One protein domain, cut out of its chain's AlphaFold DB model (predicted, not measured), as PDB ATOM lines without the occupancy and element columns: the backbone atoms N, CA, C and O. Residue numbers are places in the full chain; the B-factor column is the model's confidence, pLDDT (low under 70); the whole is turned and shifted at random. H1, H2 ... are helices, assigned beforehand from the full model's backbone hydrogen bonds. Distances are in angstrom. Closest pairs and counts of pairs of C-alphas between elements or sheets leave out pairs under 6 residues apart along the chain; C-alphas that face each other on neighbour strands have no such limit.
ATOM      1  N   PHE A   4       9.039  44.309 -14.945       61.84
ATOM      2  CA  PHE A   4       9.540  43.117 -14.254       61.84
ATOM      3  C   PHE A   4      10.903  43.303 -13.573       61.84
ATOM      4  O   PHE A   4      11.113  42.741 -12.499       61.84
ATOM      5  N   SER A   5      11.819  44.073 -14.171       64.19
ATOM      6  CA  SER A   5      13.102  44.396 -13.526       64.19
ATOM      7  C   SER A   5      12.863  45.277 -12.308       64.19
ATOM      8  O   SER A   5      13.343  44.963 -11.224       64.19
ATOM      9  N   ASP A   6      12.025  46.302 -12.476       75.75
ATOM     10  CA  ASP A   6      11.708  47.269 -11.428       75.75
ATOM     11  C   ASP A   6      11.038  46.581 -10.217       75.75
ATOM     12  O   ASP A   6      11.385  46.869  -9.071       75.75
ATOM     13  N   TYR A   7      10.162  45.590 -10.447       81.69
ATOM     14  CA  TYR A   7       9.567  44.777  -9.375       81.69
ATOM     15  C   TYR A   7      10.604  43.977  -8.597       81.69
ATOM     16  O   TYR A   7      10.626  44.020  -7.365       81.69
ATOM     17  N   LYS A   8      11.449  43.220  -9.304       84.12
ATOM     18  CA  LYS A   8      12.448  42.364  -8.664       84.12
ATOM     19  C   LYS A   8      13.423  43.203  -7.846       84.12
ATOM     20  O   LYS A   8      13.688  42.862  -6.697       84.12
ATOM     21  N   ASP A   9      13.896  44.306  -8.415       87.25
ATOM     22  CA  ASP A   9      14.845  45.200  -7.764       87.25
ATOM     23  C   ASP A   9      14.227  45.849  -6.518       87.25
ATOM     24  O   ASP A   9      14.870  45.882  -5.467       87.25
ATOM     25  N   GLN A  10      12.958  46.273  -6.576       87.25
ATOM     26  CA  GLN A  10      12.256  46.832  -5.418       87.25
ATOM     27  C   GLN A  10      12.053  45.795  -4.307       87.25
ATOM     28  O   GLN A  10      12.341  46.072  -3.139       87.25
ATOM     29  N   VAL A  11      11.583  44.592  -4.655       89.50
ATOM     30  CA  VAL A  11      11.394  43.499  -3.692       89.50
ATOM     31  C   VAL A  11      12.730  43.145  -3.045       89.50
ATOM     32  O   VAL A  11      12.824  43.118  -1.819       89.50
ATOM     33  N   THR A  12      13.788  42.954  -3.839       91.19
ATOM     34  CA  THR A  12      15.140  42.697  -3.330       91.19
ATOM     35  C   THR A  12      15.625  43.829  -2.429       91.19
ATOM     36  O   THR A  12      16.129  43.551  -1.345       91.19
ATOM     37  N   ALA A  13      15.418  45.093  -2.802       91.25
ATOM     38  CA  ALA A  13      15.825  46.232  -1.985       91.25
ATOM     39  C   ALA A  13      15.101  46.280  -0.630       91.25
ATOM     40  O   ALA A  13      15.741  46.535   0.392       91.25
ATOM     41  N   ASN A  14      13.791  46.016  -0.596       92.19
ATOM     42  CA  ASN A  14      13.017  45.947   0.647       92.19
ATOM     43  C   ASN A  14      13.518  44.807   1.555       92.19
ATOM     44  O   ASN A  14      13.722  45.015   2.752       92.19
ATOM     45  N   ILE A  15      13.783  43.624   0.984       91.25
ATOM     46  CA  ILE A  15      14.342  42.471   1.709       91.25
ATOM     47  C   ILE A  15      15.722  42.810   2.282       91.25
ATOM     48  O   ILE A  15      15.989  42.565   3.457       91.25
ATOM     49  N   ASP A  16      16.586  43.419   1.474       90.25
ATOM     50  CA  ASP A  16      17.931  43.827   1.864       90.25
ATOM     51  C   ASP A  16      17.920  44.821   3.027       90.25
ATOM     52  O   ASP A  16      18.707  44.685   3.966       90.25
ATOM     53  N   ARG A  17      17.035  45.826   2.977       88.81
ATOM     54  CA  ARG A  17      16.879  46.812   4.056       88.81
ATOM     55  C   ARG A  17      16.400  46.147   5.341       88.81
ATOM     56  O   ARG A  17      16.980  46.399   6.396       88.81
ATOM     57  N   LEU A  18      15.419  45.248   5.249       86.06
ATOM     58  CA  LEU A  18      14.931  44.489   6.399       86.06
ATOM     59  C   LEU A  18      16.020  43.579   6.993       86.06
ATOM     60  O   LEU A  18      16.189  43.535   8.205       86.06
ATOM     61  N   ALA A  19      16.810  42.889   6.167       83.94
ATOM     62  CA  ALA A  19      17.870  41.988   6.632       83.94
ATOM     63  C   ALA A  19      19.067  42.726   7.261       83.94
ATOM     64  O   ALA A  19      19.719  42.214   8.182       83.94
ATOM     65  N   LYS A  20      19.370  43.931   6.758       80.38
ATOM     66  CA  LYS A  20      20.416  44.826   7.281       80.38
ATOM     67  C   LYS A  20      19.960  45.598   8.515       80.38
ATOM     68  O   LYS A  20      20.816  46.144   9.210       80.38
ATOM     69  N   PHE A  21      18.660  45.626   8.810       73.62
ATOM     70  CA  PHE A  21      18.163  46.199  10.050       73.62
ATOM     71  C   PHE A  21      18.835  45.507  11.245       73.62
ATOM     72  O   PHE A  21      18.921  44.276  11.353       73.62
ATOM     73  N   ARG A  22      19.391  46.330  12.130       63.16
ATOM     74  CA  ARG A  22      20.055  45.916  13.361       63.16
ATOM     75  C   ARG A  22      19.551  46.825  14.466       63.16
ATOM     76  O   ARG A  22      19.606  48.043  14.341       63.16
ATOM     77  N   THR A  23      19.103  46.231  15.562       56.34
ATOM     78  CA  THR A  23      18.887  46.961  16.810       56.34
ATOM     79  C   THR A  23      20.263  47.320  17.382       56.34
ATOM     80  O   THR A  23      21.067  46.424  17.638       56.34
ATOM     81  N   GLY A  24      20.580  48.607  17.532       46.09
ATOM     82  CA  GLY A  24      21.892  49.075  17.999       46.09
ATOM     83  C   GLY A  24      21.774  50.075  19.148       46.09
ATOM     84  O   GLY A  24      20.860  50.889  19.157       46.09
ATOM     85  N   TRP A  25      22.712  50.028  20.104       39.06
ATOM     86  CA  TRP A  25      22.622  50.803  21.350       39.06
ATOM     87  C   TRP A  25      23.115  52.259  21.275       39.06
ATOM     88  O   TRP A  25      22.837  53.007  22.209       39.06
ATOM     89  N   LYS A  93       6.552  32.084  20.072       88.25
ATOM     90  CA  LYS A  93       7.839  32.393  19.440       88.25
ATOM     91  C   LYS A  93       7.994  31.576  18.150       88.25
ATOM     92  O   LYS A  93       7.274  30.602  17.932       88.25
ATOM     93  N   LEU A  94       8.923  31.995  17.286       87.88
ATOM     94  CA  LEU A  94       9.155  31.351  15.990       87.88
ATOM     95  C   LEU A  94       9.442  29.855  16.155       87.88
ATOM     96  O   LEU A  94       8.672  29.043  15.660       87.88
ATOM     97  N   ASP A  95      10.500  29.486  16.879       88.12
ATOM     98  CA  ASP A  95      10.901  28.079  16.989       88.12
ATOM     99  C   ASP A  95       9.808  27.199  17.616       88.12
ATOM    100  O   ASP A  95       9.519  26.133  17.075       88.12
ATOM    101  N   ASP A  96       9.129  27.683  18.663       86.88
ATOM    102  CA  ASP A  96       8.028  26.966  19.324       86.88
ATOM    103  C   ASP A  96       6.864  26.701  18.362       86.88
ATOM    104  O   ASP A  96       6.338  25.583  18.281       86.88
ATOM    105  N   ARG A  97       6.461  27.725  17.592       89.31
ATOM    106  CA  ARG A  97       5.365  27.586  16.631       89.31
ATOM    107  C   ARG A  97       5.731  26.610  15.531       89.31
ATOM    108  O   ARG A  97       4.927  25.741  15.206       89.31
ATOM    109  N   ILE A  98       6.925  26.751  14.959       88.75
ATOM    110  CA  ILE A  98       7.354  25.887  13.866       88.75
ATOM    111  C   ILE A  98       7.425  24.436  14.352       88.75
ATOM    112  O   ILE A  98       6.816  23.577  13.722       88.75
ATOM    113  N   ALA A  99       8.077  24.171  15.490       87.81
ATOM    114  CA  ALA A  99       8.196  22.829  16.061       87.81
ATOM    115  C   ALA A  99       6.829  22.184  16.345       87.81
ATOM    116  O   ALA A  99       6.648  20.989  16.117       87.81
ATOM    117  N   THR A 100       5.849  22.970  16.793       88.00
ATOM    118  CA  THR A 100       4.491  22.469  17.042       88.00
ATOM    119  C   THR A 100       3.758  22.144  15.739       88.00
ATOM    120  O   THR A 100       3.137  21.089  15.621       88.00
ATOM    121  N   THR A 101       3.832  23.026  14.739       87.75
ATOM    122  CA  THR A 101       3.041  22.885  13.510       87.75
ATOM    123  C   THR A 101       3.620  21.838  12.551       87.75
ATOM    124  O   THR A 101       2.850  21.063  11.992       87.75
ATOM    125  N   VAL A 102       4.952  21.741  12.385       87.88
ATOM    126  CA  VAL A 102       5.574  20.741  11.478       87.88
ATOM    127  C   VAL A 102       5.272  19.297  11.875       87.88
ATOM    128  O   VAL A 102       5.168  18.434  11.011       87.88
ATOM    129  N   ASN A 103       5.088  19.033  13.169       85.69
ATOM    130  CA  ASN A 103       4.802  17.694  13.681       85.69
ATOM    131  C   ASN A 103       3.311  17.322  13.615       85.69
ATOM    132  O   ASN A 103       2.932  16.217  13.998       85.69
ATOM    133  N   ASN A 104       2.453  18.220  13.123       84.38
ATOM    134  CA  ASN A 104       1.025  17.982  12.965       84.38
ATOM    135  C   ASN A 104       0.668  17.921  11.476       84.38
ATOM    136  O   ASN A 104       0.475  18.952  10.841       84.38
ATOM    137  N   LEU A 105       0.524  16.711  10.926       78.19
ATOM    138  CA  LEU A 105       0.270  16.489   9.494       78.19
ATOM    139  C   LEU A 105      -0.981  17.204   8.955       78.19
ATOM    140  O   LEU A 105      -1.020  17.565   7.781       78.19
ATOM    141  N   VAL A 106      -1.992  17.431   9.799       77.62
ATOM    142  CA  VAL A 106      -3.211  18.157   9.405       77.62
ATOM    143  C   VAL A 106      -2.914  19.646   9.230       77.62
ATOM    144  O   VAL A 106      -3.418  20.274   8.303       77.62
ATOM    145  N   GLN A 107      -2.071  20.204  10.099       81.12
ATOM    146  CA  GLN A 107      -1.770  21.634  10.140       81.12
ATOM    147  C   GLN A 107      -0.554  22.015   9.286       81.12
ATOM    148  O   GLN A 107      -0.477  23.155   8.826       81.12
ATOM    149  N   ALA A 108       0.370  21.081   9.050       84.25
ATOM    150  CA  ALA A 108       1.676  21.347   8.456       84.25
ATOM    151  C   ALA A 108       1.605  21.876   7.018       84.25
ATOM    152  O   ALA A 108       2.463  22.641   6.591       84.25
ATOM    153  N   ASN A 109       0.555  21.536   6.268       84.56
ATOM    154  CA  ASN A 109       0.403  21.991   4.883       84.56
ATOM    155  C   ASN A 109      -0.080  23.446   4.753       84.56
ATOM    156  O   ASN A 109      -0.119  23.985   3.643       84.56
ATOM    157  N   TRP A 110      -0.442  24.092   5.862       85.38
ATOM    158  CA  TRP A 110      -1.097  25.395   5.881       85.38
ATOM    159  C   TRP A 110      -0.168  26.470   6.436       85.38
ATOM    160  O   TRP A 110       0.085  26.529   7.636       85.38
ATOM    161  N   LEU A 111       0.321  27.353   5.563       86.69
ATOM    162  CA  LEU A 111       1.290  28.385   5.942       86.69
ATOM    163  C   LEU A 111       0.747  29.358   7.009       86.69
ATOM    164  O   LEU A 111       1.505  29.778   7.881       86.69
ATOM    165  N   ASP A 112      -0.562  29.644   7.014       86.50
ATOM    166  CA  ASP A 112      -1.195  30.497   8.035       86.50
ATOM    167  C   ASP A 112      -0.987  29.963   9.465       86.50
ATOM    168  O   ASP A 112      -0.793  30.741  10.401       86.50
ATOM    169  N   ASN A 113      -0.927  28.638   9.638       85.94
ATOM    170  CA  ASN A 113      -0.728  27.998  10.942       85.94
ATOM    171  C   ASN A 113       0.668  28.203  11.520       85.94
ATOM    172  O   ASN A 113       0.908  27.885  12.685       85.94
ATOM    173  N   TYR A 114       1.605  28.704  10.721       87.38
ATOM    174  CA  TYR A 114       2.954  29.016  11.165       87.38
ATOM    175  C   TYR A 114       3.093  30.463  11.647       87.38
ATOM    176  O   TYR A 114       4.167  30.829  12.126       87.38
ATOM    177  N   ALA A 115       2.039  31.284  11.569       87.19
ATOM    178  CA  ALA A 115       2.066  32.661  12.054       87.19
ATOM    179  C   ALA A 115       2.423  32.733  13.552       87.19
ATOM    180  O   ALA A 115       1.921  31.976  14.392       87.19
ATOM    181  N   ASN A 116       3.324  33.655  13.889       87.12
ATOM    182  CA  ASN A 116       3.970  33.748  15.198       87.12
ATOM    183  C   ASN A 116       4.430  35.194  15.491       87.12
ATOM    184  O   ASN A 116       4.118  36.114  14.735       87.12
ATOM    185  N   ARG A 117       5.160  35.423  16.591       87.38
ATOM    186  CA  ARG A 117       5.682  36.764  16.923       87.38
ATOM    187  C   ARG A 117       6.628  37.326  15.855       87.38
ATOM    188  O   ARG A 117       6.525  38.500  15.516       87.38
ATOM    189  N   ALA A 118       7.521  36.511  15.291       89.69
ATOM    190  CA  ALA A 118       8.496  36.971  14.299       89.69
ATOM    191  C   ALA A 118       7.827  37.414  12.991       89.69
ATOM    192  O   ALA A 118       8.254  38.398  12.391       89.69
ATOM    193  N   THR A 119       6.746  36.746  12.576       89.81
ATOM    194  CA  THR A 119       5.981  37.163  11.391       89.81
ATOM    195  C   THR A 119       5.296  38.507  11.621       89.81
ATOM    196  O   THR A 119       5.317  39.349  10.731       89.81
ATOM    197  N   THR A 120       4.762  38.754  12.825       90.19
ATOM    198  CA  THR A 120       4.210  40.071  13.186       90.19
ATOM    199  C   THR A 120       5.289  41.152  13.168       90.19
ATOM    200  O   THR A 120       5.090  42.188  12.553       90.19
ATOM    201  N   VAL A 121       6.465  40.907  13.755       90.25
ATOM    202  CA  VAL A 121       7.572  41.881  13.714       90.25
ATOM    203  C   VAL A 121       7.999  42.185  12.275       90.25
ATOM    204  O   VAL A 121       8.165  43.347  11.921       90.25
ATOM    205  N   ALA A 122       8.152  41.161  11.430       91.25
ATOM    206  CA  ALA A 122       8.527  41.348  10.028       91.25
ATOM    207  C   ALA A 122       7.480  42.159   9.246       91.25
ATOM    208  O   ALA A 122       7.850  43.031   8.465       91.25
ATOM    209  N   HIS A 123       6.193  41.887   9.479       94.19
ATOM    210  CA  HIS A 123       5.081  42.648   8.912       94.19
ATOM    211  C   HIS A 123       5.166  44.131   9.304       94.19
ATOM    212  O   HIS A 123       5.207  44.997   8.435       94.19
ATOM    213  N   GLU A 124       5.287  44.419  10.601       92.31
ATOM    214  CA  GLU A 124       5.316  45.793  11.105       92.31
ATOM    215  C   GLU A 124       6.557  46.568  10.644       92.31
ATOM    216  O   GLU A 124       6.461  47.733  10.268       92.31
ATOM    217  N   LEU A 125       7.733  45.930  10.604       91.25
ATOM    218  CA  LEU A 125       8.956  46.579  10.117       91.25
ATOM    219  C   LEU A 125       8.816  47.061   8.668       91.25
ATOM    220  O   LEU A 125       9.367  48.098   8.312       91.25
ATOM    221  N   LEU A 126       8.070  46.345   7.829       92.88
ATOM    222  CA  LEU A 126       7.862  46.735   6.437       92.88
ATOM    223  C   LEU A 126       6.936  47.946   6.274       92.88
ATOM    224  O   LEU A 126       6.996  48.603   5.237       92.88
ATOM    225  N   HIS A 127       6.136  48.298   7.282       93.38
ATOM    226  CA  HIS A 127       5.391  49.560   7.281       93.38
ATOM    227  C   HIS A 127       6.274  50.789   7.509       93.38
ATOM    228  O   HIS A 127       5.815  51.909   7.312       93.38
ATOM    229  N   ILE A 128       7.535  50.617   7.903       90.31
ATOM    230  CA  ILE A 128       8.460  51.731   8.097       90.31
ATOM    231  C   ILE A 128       9.006  52.177   6.738       90.31
ATOM    232  O   ILE A 128       9.677  51.405   6.057       90.31
ATOM    233  N   SER A 129       8.775  53.438   6.364       90.00
ATOM    234  CA  SER A 129       9.099  53.978   5.027       90.00
ATOM    235  C   SER A 129      10.560  53.815   4.578       90.00
ATOM    236  O   SER A 129      10.833  53.623   3.393       90.00
ATOM    237  N   TRP A 130      11.521  53.858   5.507       87.62
ATOM    238  CA  TRP A 130      12.941  53.647   5.194       87.62
ATOM    239  C   TRP A 130      13.346  52.163   5.136       87.62
ATOM    240  O   TRP A 130      14.458  51.846   4.707       87.62
ATOM    241  N   ILE A 131      12.448  51.247   5.510       89.50
ATOM    242  CA  ILE A 131      12.588  49.797   5.329       89.50
ATOM    243  C   ILE A 131      11.786  49.363   4.100       89.50
ATOM    244  O   ILE A 131      12.376  48.981   3.087       89.50
ATOM    245  N   GLY A 132      10.459  49.445   4.173       91.38
ATOM    246  CA  GLY A 132       9.548  49.049   3.111       91.38
ATOM    247  C   GLY A 132       9.110  50.243   2.281       91.38
ATOM    248  O   GLY A 132       8.403  51.123   2.759       91.38
ATOM    249  N   SER A 133       9.486  50.236   1.006       90.88
ATOM    250  CA  SER A 133       9.101  51.265   0.043       90.88
ATOM    251  C   SER A 133       8.214  50.650  -1.045       90.88
ATOM    252  O   SER A 133       8.535  49.555  -1.531       90.88
ATOM    253  N   PRO A 134       7.105  51.309  -1.418       90.12
ATOM    254  CA  PRO A 134       6.204  50.804  -2.440       90.12
ATOM    255  C   PRO A 134       6.716  51.133  -3.847       90.12
ATOM    256  O   PRO A 134       7.446  52.104  -4.047       90.12
ATOM    257  N   ILE A 135       6.277  50.353  -4.832       87.06
ATOM    258  CA  ILE A 135       6.424  50.673  -6.253       87.06
ATOM    259  C   ILE A 135       5.176  51.405  -6.758       87.06
ATOM    260  O   ILE A 135       4.065  51.134  -6.298       87.06
ATOM    261  N   ASP A 136       5.355  52.340  -7.692       81.00
ATOM    262  CA  ASP A 136       4.271  53.039  -8.402       81.00
ATOM    263  C   ASP A 136       3.188  53.659  -7.497       81.00
ATOM    264  O   ASP A 136       2.031  53.815  -7.884       81.00
ATOM    265  N   SER A 137       3.563  54.059  -6.281       76.12
ATOM    266  CA  SER A 137       2.650  54.651  -5.303       76.12
ATOM    267  C   SER A 137       3.143  56.034  -4.865       76.12
ATOM    268  O   SER A 137       3.600  56.192  -3.735       76.12
ATOM    269  N   PRO A 138       3.021  57.077  -5.709       58.97
ATOM    270  CA  PRO A 138       3.507  58.424  -5.382       58.97
ATOM    271  C   PRO A 138       2.823  59.034  -4.147       58.97
ATOM    272  O   PRO A 138       3.370  59.932  -3.516       58.97
ATOM    273  N   ALA A 139       1.635  58.539  -3.785       67.12
ATOM    274  CA  ALA A 139       0.880  58.988  -2.618       67.12
ATOM    275  C   ALA A 139       1.307  58.319  -1.299       67.12
ATOM    276  O   ALA A 139       0.834  58.726  -0.239       67.12
ATOM    277  N   ARG A 140       2.147  57.275  -1.337       76.75
ATOM    278  CA  ARG A 140       2.560  56.532  -0.136       76.75
ATOM    279  C   ARG A 140       4.065  56.330  -0.145       76.75
ATOM    280  O   ARG A 140       4.632  55.861  -1.120       76.75
ATOM    281  N   ASN A 141       4.705  56.649   0.967       85.19
ATOM    282  CA  ASN A 141       6.137  56.445   1.172       85.19
ATOM    283  C   ASN A 141       6.463  55.095   1.831       85.19
ATOM    284  O   ASN A 141       7.634  54.804   2.043       85.19
ATOM    285  N   GLN A 142       5.451  54.286   2.154       88.69
ATOM    286  CA  GLN A 142       5.605  53.008   2.844       88.69
ATOM    287  C   GLN A 142       4.733  51.912   2.234       88.69
ATOM    288  O   GLN A 142       3.710  52.203   1.601       88.69
ATOM    289  N   LEU A 143       5.129  50.656   2.450       92.44
ATOM    290  CA  LEU A 143       4.267  49.504   2.192       92.44
ATOM    291  C   LEU A 143       3.059  49.541   3.132       92.44
ATOM    292  O   LEU A 143       3.119  50.081   4.240       92.44
ATOM    293  N   ILE A 144       1.940  48.985   2.686       91.19
ATOM    294  CA  ILE A 144       0.653  49.125   3.367       91.19
ATOM    295  C   ILE A 144      -0.102  47.810   3.413       91.19
ATOM    296  O   ILE A 144       0.205  46.872   2.686       91.19
ATOM    297  N   ASP A 145      -1.108  47.771   4.277       91.12
ATOM    298  CA  ASP A 145      -2.095  46.707   4.259       91.12
ATOM    299  C   ASP A 145      -3.094  46.987   3.151       91.12
ATOM    300  O   ASP A 145      -3.838  47.976   3.201       91.12
ATOM    301  N   ILE A 146      -3.105  46.126   2.143       89.75
ATOM    302  CA  ILE A 146      -4.069  46.217   1.053       89.75
ATOM    303  C   ILE A 146      -5.423  45.704   1.543       89.75
ATOM    304  O   ILE A 146      -5.508  44.657   2.183       89.75
ATOM    305  N   PHE A 147      -6.484  46.448   1.247       87.06
ATOM    306  CA  PHE A 147      -7.852  45.963   1.408       87.06
ATOM    307  C   PHE A 147      -8.237  45.108   0.207       87.06
ATOM    308  O   PHE A 147      -7.850  45.412  -0.918       87.06
ATOM    309  N   MET A 148      -9.013  44.058   0.454       85.81
ATOM    310  CA  MET A 148      -9.628  43.268  -0.607       85.81
ATOM    311  C   MET A 148     -10.655  44.111  -1.380       85.81
ATOM    312  O   MET A 148     -11.077  45.154  -0.873       85.81
ATOM    313  N   PRO A 149     -11.069  43.702  -2.594       83.44
ATOM    314  CA  PRO A 149     -11.812  44.572  -3.519       83.44
ATOM    315  C   PRO A 149     -13.126  45.138  -2.984       83.44
ATOM    316  O   PRO A 149     -13.543  46.223  -3.383       83.44
ATOM    317  N   ASP A 150     -13.775  44.429  -2.065       78.50
ATOM    318  CA  ASP A 150     -15.015  44.871  -1.429       78.50
ATOM    319  C   ASP A 150     -14.796  45.843  -0.252       78.50
ATOM    320  O   ASP A 150     -15.755  46.363   0.315       78.50
ATOM    321  N   GLY A 151     -13.537  46.091   0.120       79.50
ATOM    322  CA  GLY A 151     -13.124  46.999   1.185       79.50
ATOM    323  C   GLY A 151     -13.372  46.494   2.607       79.50
ATOM    324  O   GLY A 151     -13.047  47.210   3.556       79.50
ATOM    325  N   ASN A 152     -13.919  45.288   2.794       78.25
ATOM    326  CA  ASN A 152     -14.403  44.838   4.103       78.25
ATOM    327  C   ASN A 152     -13.318  44.187   4.966       78.25
ATOM    328  O   ASN A 152     -13.425  44.181   6.194       78.25
ATOM    329  N   TRP A 153     -12.256  43.655   4.356       81.38
ATOM    330  CA  TRP A 153     -11.115  43.112   5.091       81.38
ATOM    331  C   TRP A 153      -9.790  43.378   4.379       81.38
ATOM    332  O   TRP A 153      -9.737  43.722   3.200       81.38
ATOM    333  N   LYS A 154      -8.700  43.239   5.133       86.06
ATOM    334  CA  LYS A 154      -7.335  43.378   4.628       86.06
ATOM    335  C   LYS A 154      -6.805  42.040   4.137       86.06
ATOM    336  O   LYS A 154      -7.125  41.002   4.713       86.06
ATOM    337  N   ALA A 155      -5.948  42.076   3.125       88.69
ATOM    338  CA  ALA A 155      -5.315  40.915   2.524       88.69
ATOM    339  C   ALA A 155      -4.249  40.301   3.447       88.69
ATOM    340  O   ALA A 155      -3.045  40.412   3.209       88.69
ATOM    341  N   TYR A 156      -4.700  39.678   4.536       87.56
ATOM    342  CA  TYR A 156      -3.838  39.154   5.588       87.56
ATOM    343  C   TYR A 156      -3.575  37.658   5.474       87.56
ATOM    344  O   TYR A 156      -2.455  37.230   5.762       87.56
ATOM    345  N   ARG A 157      -4.566  36.869   5.045       87.56
ATOM    346  CA  ARG A 157      -4.435  35.409   4.930       87.56
ATOM    347  C   ARG A 157      -3.558  35.048   3.737       87.56
ATOM    348  O   ARG A 157      -3.466  35.810   2.771       87.56
ATOM    349  N   THR A 158      -2.979  33.851   3.752       86.75
ATOM    350  CA  THR A 158      -2.211  33.342   2.603       86.75
ATOM    351  C   THR A 158      -3.039  33.334   1.318       86.75
ATOM    352  O   THR A 158      -2.539  33.717   0.263       86.75
ATOM    353  N   VAL A 159      -4.324  32.970   1.408       85.88
ATOM    354  CA  VAL A 159      -5.257  32.962   0.271       85.88
ATOM    355  C   VAL A 159      -5.525  34.366  -0.281       85.88
ATOM    356  O   VAL A 159      -5.568  34.538  -1.496       85.88
ATOM    357  N   ASP A 160      -5.616  35.382   0.584       86.81
ATOM    358  CA  ASP A 160      -5.802  36.775   0.162       86.81
ATOM    359  C   ASP A 160      -4.555  37.288  -0.570       86.81
ATOM    360  O   ASP A 160      -4.638  37.870  -1.649       86.81
ATOM    361  N   CYS A 161      -3.373  37.005  -0.017       89.38
ATOM    362  CA  CYS A 161      -2.095  37.396  -0.612       89.38
ATOM    363  C   CYS A 161      -1.829  36.694  -1.951       89.38
ATOM    364  O   CYS A 161      -1.224  37.290  -2.843       89.38
ATOM    365  N   LYS A 162      -2.280  35.441  -2.100       88.31
ATOM    366  CA  LYS A 162      -2.255  34.708  -3.373       88.31
ATOM    367  C   LYS A 162      -3.171  35.355  -4.403       88.31
ATOM    368  O   LYS A 162      -2.747  35.512  -5.540       88.31
ATOM    369  N   TYR A 163      -4.378  35.767  -4.010       89.19
ATOM    370  CA  TYR A 163      -5.260  36.519  -4.899       89.19
ATOM    371  C   TYR A 163      -4.590  37.812  -5.378       89.19
ATOM    372  O   TYR A 163      -4.511  38.022  -6.580       89.19
ATOM    373  N   LEU A 164      -3.980  38.609  -4.493       89.06
ATOM    374  CA  LEU A 164      -3.249  39.815  -4.920       89.06
ATOM    375  C   LEU A 164      -2.096  39.528  -5.898       89.06
ATOM    376  O   LEU A 164      -1.739  40.386  -6.702       89.06
ATOM    377  N   ALA A 165      -1.467  38.354  -5.789       87.69
ATOM    378  CA  ALA A 165      -0.336  37.960  -6.629       87.69
ATOM    379  C   ALA A 165      -0.749  37.346  -7.977       87.69
ATOM    380  O   ALA A 165       0.062  37.330  -8.900       87.69
ATOM    381  N   HIS A 166      -1.972  36.817  -8.084       85.12
ATOM    382  CA  HIS A 166      -2.445  36.068  -9.253       85.12
ATOM    383  C   HIS A 166      -3.673  36.667  -9.942       85.12
ATOM    384  O   HIS A 166      -3.997  36.231 -11.044       85.12
ATOM    385  N   SER A 167      -4.376  37.605  -9.307       81.19
ATOM    386  CA  SER A 167      -5.563  38.232  -9.881       81.19
ATOM    387  C   SER A 167      -5.209  38.975 -11.165       81.19
ATOM    388  O   SER A 167      -4.200  39.673 -11.232       81.19
ATOM    389  N   GLU A 168      -6.065  38.836 -12.174       75.62
ATOM    390  CA  GLU A 168      -5.964  39.575 -13.438       75.62
ATOM    391  C   GLU A 168      -6.607  40.966 -13.352       75.62
ATOM    392  O   GLU A 168      -6.453  41.783 -14.260       75.62
ATOM    393  N   ILE A 169      -7.366  41.222 -12.283       69.94
ATOM    394  CA  ILE A 169      -8.175  42.434 -12.110       69.94
ATOM    395  C   ILE A 169      -7.517  43.392 -11.114       69.94
ATOM    396  O   ILE A 169      -7.686  44.610 -11.221       69.94
ATOM    397  N   GLU A 170      -6.742  42.868 -10.160       72.25
ATOM    398  CA  GLU A 170      -5.968  43.734  -9.281       72.25
ATOM    399  C   GLU A 170      -4.868  44.459 -10.067       72.25
ATOM    400  O   GLU A 170      -4.207  43.853 -10.910       72.25
ATOM    401  N   PRO A 171      -4.611  45.747  -9.776       72.56
ATOM    402  CA  PRO A 171      -3.439  46.445 -10.274       72.56
ATOM    403  C   PRO A 171      -2.178  45.598 -10.087       72.56
ATOM    404  O   PRO A 171      -1.912  45.144  -8.970       72.56
ATOM    405  N   ASP A 172      -1.369  45.496 -11.151       70.81
ATOM    406  CA  ASP A 172      -0.147  44.674 -11.271       70.81
ATOM    407  C   ASP A 172       0.850  44.794 -10.097       70.81
ATOM    408  O   ASP A 172       1.794  44.017  -9.988       70.81
ATOM    409  N   VAL A 173       0.678  45.786  -9.219       83.25
ATOM    410  CA  VAL A 173       1.610  46.157  -8.152       83.25
ATOM    411  C   VAL A 173       1.092  45.909  -6.735       83.25
ATOM    412  O   VAL A 173       1.831  46.129  -5.776       83.25
ATOM    413  N   GLN A 174      -0.163  45.488  -6.545       87.31
ATOM    414  CA  GLN A 174      -0.721  45.393  -5.190       87.31
ATOM    415  C   GLN A 174       0.018  44.373  -4.316       87.31
ATOM    416  O   GLN A 174       0.332  44.676  -3.167       87.31
ATOM    417  N   HIS A 175       0.373  43.203  -4.851       87.88
ATOM    418  CA  HIS A 175       1.087  42.172  -4.091       87.88
ATOM    419  C   HIS A 175       2.491  42.602  -3.642       87.88
ATOM    420  O   HIS A 175       2.896  42.273  -2.532       87.88
ATOM    421  N   VAL A 176       3.231  43.362  -4.459       89.69
ATOM    422  CA  VAL A 176       4.552  43.906  -4.074       89.69
ATOM    423  C   VAL A 176       4.455  45.125  -3.155       89.69
ATOM    424  O   VAL A 176       5.459  45.506  -2.553       89.69
ATOM    425  N   ASN A 177       3.267  45.722  -3.029       92.12
ATOM    426  CA  ASN A 177       2.985  46.834  -2.123       92.12
ATOM    427  C   ASN A 177       2.311  46.396  -0.809       92.12
ATOM    428  O   ASN A 177       2.223  47.200   0.123       92.12
ATOM    429  N   ASN A 178       1.867  45.137  -0.725       93.44
ATOM    430  CA  ASN A 178       1.241  44.550   0.452       93.44
ATOM    431  C   ASN A 178       2.286  43.933   1.389       93.44
ATOM    432  O   ASN A 178       3.025  43.025   1.003       93.44
ATOM    433  N   VAL A 179       2.319  44.362   2.649       94.31
ATOM    434  CA  VAL A 179       3.288  43.850   3.637       94.31
ATOM    435  C   VAL A 179       3.133  42.350   3.920       94.31
ATOM    436  O   VAL A 179       4.136  41.649   4.088       94.31
ATOM    437  N   ASN A 180       1.907  41.812   3.907       93.06
ATOM    438  CA  ASN A 180       1.678  40.392   4.192       93.06
ATOM    439  C   ASN A 180       2.263  39.469   3.122       93.06
ATOM    440  O   ASN A 180       2.687  38.366   3.461       93.06
ATOM    441  N   ASN A 181       2.356  39.906   1.862       93.50
ATOM    442  CA  ASN A 181       2.986  39.110   0.810       93.50
ATOM    443  C   ASN A 181       4.470  38.840   1.121       93.50
ATOM    444  O   ASN A 181       4.922  37.702   0.990       93.50
ATOM    445  N   TYR A 182       5.211  39.843   1.607       94.62
ATOM    446  CA  TYR A 182       6.602  39.665   2.039       94.62
ATOM    447  C   TYR A 182       6.701  38.778   3.277       94.62
ATOM    448  O   TYR A 182       7.520  37.865   3.316       94.62
ATOM    449  N   MET A 183       5.853  39.020   4.280       93.44
ATOM    450  CA  MET A 183       5.828  38.223   5.508       93.44
ATOM    451  C   MET A 183       5.609  36.731   5.206       93.44
ATOM    452  O   MET A 183       6.352  35.891   5.718       93.44
ATOM    453  N   TRP A 184       4.629  36.392   4.358       91.69
ATOM    454  CA  TRP A 184       4.392  35.004   3.957       91.69
ATOM    455  C   TRP A 184       5.560  34.425   3.172       91.69
ATOM    456  O   TRP A 184       5.943  33.280   3.410       91.69
ATOM    457  N   TRP A 185       6.176  35.217   2.291       92.06
ATOM    458  CA  TRP A 185       7.373  34.798   1.573       92.06
ATOM    459  C   TRP A 185       8.532  34.485   2.532       92.06
ATOM    460  O   TRP A 185       9.136  33.420   2.412       92.06
ATOM    461  N   PHE A 186       8.809  35.332   3.531       92.62
ATOM    462  CA  PHE A 186       9.852  35.070   4.533       92.62
ATOM    463  C   PHE A 186       9.602  33.780   5.308       92.62
ATOM    464  O   PHE A 186      10.507  32.957   5.449       92.62
ATOM    465  N   LEU A 187       8.372  33.591   5.791       91.88
ATOM    466  CA  LEU A 187       8.005  32.418   6.576       91.88
ATOM    467  C   LEU A 187       8.111  31.132   5.750       91.88
ATOM    468  O   LEU A 187       8.683  30.150   6.219       91.88
ATOM    469  N   ALA A 188       7.619  31.153   4.509       92.38
ATOM    470  CA  ALA A 188       7.712  30.012   3.608       92.38
ATOM    471  C   ALA A 188       9.171  29.654   3.296       92.38
ATOM    472  O   ALA A 188       9.541  28.488   3.401       92.38
ATOM    473  N   ASN A 189      10.019  30.644   2.983       92.38
ATOM    474  CA  ASN A 189      11.445  30.409   2.731       92.38
ATOM    475  C   ASN A 189      12.148  29.826   3.961       92.38
ATOM    476  O   ASN A 189      12.927  28.887   3.831       92.38
ATOM    477  N   TYR A 190      11.853  30.341   5.156       92.38
ATOM    478  CA  TYR A 190      12.408  29.797   6.393       92.38
ATOM    479  C   TYR A 190      12.049  28.315   6.577       92.38
ATOM    480  O   TYR A 190      12.918  27.508   6.906       92.38
ATOM    481  N   ILE A 191      10.787  27.946   6.337       91.75
ATOM    482  CA  ILE A 191      10.319  26.563   6.483       91.75
ATOM    483  C   ILE A 191      10.953  25.653   5.429       91.75
ATOM    484  O   ILE A 191      11.492  24.613   5.802       91.75
ATOM    485  N   ILE A 192      10.973  26.069   4.156       92.94
ATOM    486  CA  ILE A 192      11.631  25.322   3.072       92.94
ATOM    487  C   ILE A 192      13.093  25.049   3.431       92.94
ATOM    488  O   ILE A 192      13.539  23.910   3.378       92.94
ATOM    489  N   HIS A 193      13.841  26.071   3.849       92.69
ATOM    490  CA  HIS A 193      15.263  25.909   4.143       92.69
ATOM    491  C   HIS A 193      15.548  25.081   5.400       92.69
ATOM    492  O   HIS A 193      16.583  24.422   5.460       92.69
ATOM    493  N   LYS A 194      14.673  25.126   6.411       92.19
ATOM    494  CA  LYS A 194      14.895  24.425   7.685       92.19
ATOM    495  C   LYS A 194      14.333  22.999   7.700       92.19
ATOM    496  O   LYS A 194      14.867  22.171   8.431       92.19
ATOM    497  N   TYR A 195      13.289  22.713   6.922       89.69
ATOM    498  CA  TYR A 195      12.542  21.447   6.978       89.69
ATOM    499  C   TYR A 195      12.313  20.773   5.618       89.69
ATOM    500  O   TYR A 195      11.701  19.711   5.588       89.69
ATOM    501  N   ASP A 196      12.794  21.359   4.520       90.12
ATOM    502  CA  ASP A 196      12.750  20.776   3.170       90.12
ATOM    503  C   ASP A 196      11.332  20.439   2.663       90.12
ATOM    504  O   ASP A 196      11.100  19.454   1.966       90.12
TER     505      ASP A 196
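Overview. This is residues 4 to 25 and 93 to 196 of the 235 residues of an uncharacterized protein of Lophium mytilinum (UniProt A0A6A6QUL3). The long helix H7 runs through the middle, H4 crosses it on one side, and H5 crosses the beginning of H7 on another side, with the short H6 beside H5. H3 packs on the middle part of H7 with H2 next to it, the long H1 reaches H4 with residues 14 to 18 alone, and a long loop, residues 127 to 157, goes round the end where H7 begins. The printed part has 126 residues with seven named helices, H1 to H7 in order along the chain, and no named strand; its class is all helix. It is compact, with a radius of gyration of the C-alphas of 15.1 A, and spans 44 by 43 by 28 A.

Arrangement. Begin with H7, residues 179 to 195, the hub, touching three other helices. Look from it to H4, residues 117 to 126: they touch, the closest C-alphas being those of His 123 and Met 183 at 5.6 A, with a steep tilt of 44 degrees, opposite ways. H5, residues 158 to 166, touches residues 180 to 184 of H7 alone; the C-alphas of Cys 161 and Asn 181 come closest, 5.5 A apart, and at 70.3 degrees the two are only just about perpendicular. H3, residues 111 to 114, touches residues 184 to 188 of H7 alone, closest at the C-alphas of Leu 111 and Ala 188, 7.0 A. Farther out, H2, residues 94 to 102, touches H3, with the C-alphas of Ile 98 and Tyr 114 closest at 6.0 A. H6, residues 174 to 177, touches H5, closest at the C-alphas of Leu 164 and His 175, 5.0 A. H1, residues 4 to 20, only just touches H4, with 3 pairs of C-alphas within 8 A, the closest those of Leu 18 and Leu 125 at 7.3 A. H1 and H5 are apart. Every O i to N i+4 pair is within hydrogen-bond range in H1, H2, H4, H5 and H7; H3 and H6 are too short for such a pair.

Along the chain. Find C-alpha 4 at (9.540, 43.117, -14.254); from there H1 runs 24.2 A to Lys 20. H2 is 12.1 A long, H3 5.5 A, H4 14.6 A, H5 12.2 A and H6 5.0 A. Find C-alpha 179 at (3.288, 43.850, 3.637); H7 runs 24.5 A to C-alpha 195 at (12.542, 21.447, 6.978).

Size, cuts and confidence. The C-alphas of Trp 25 and Glu 168 are the two farthest apart, 46.4 A. Residues 26 to 92 are not printed; C-alphas 25 and 93 are 23.7 A apart across this cut. The link from H4 to H5 is long, with 31 residues. Mean pLDDT of the printed part is 85.2; look for values under 70 at residues 4 to 5, 22 to 25, 138 to 139 and 169.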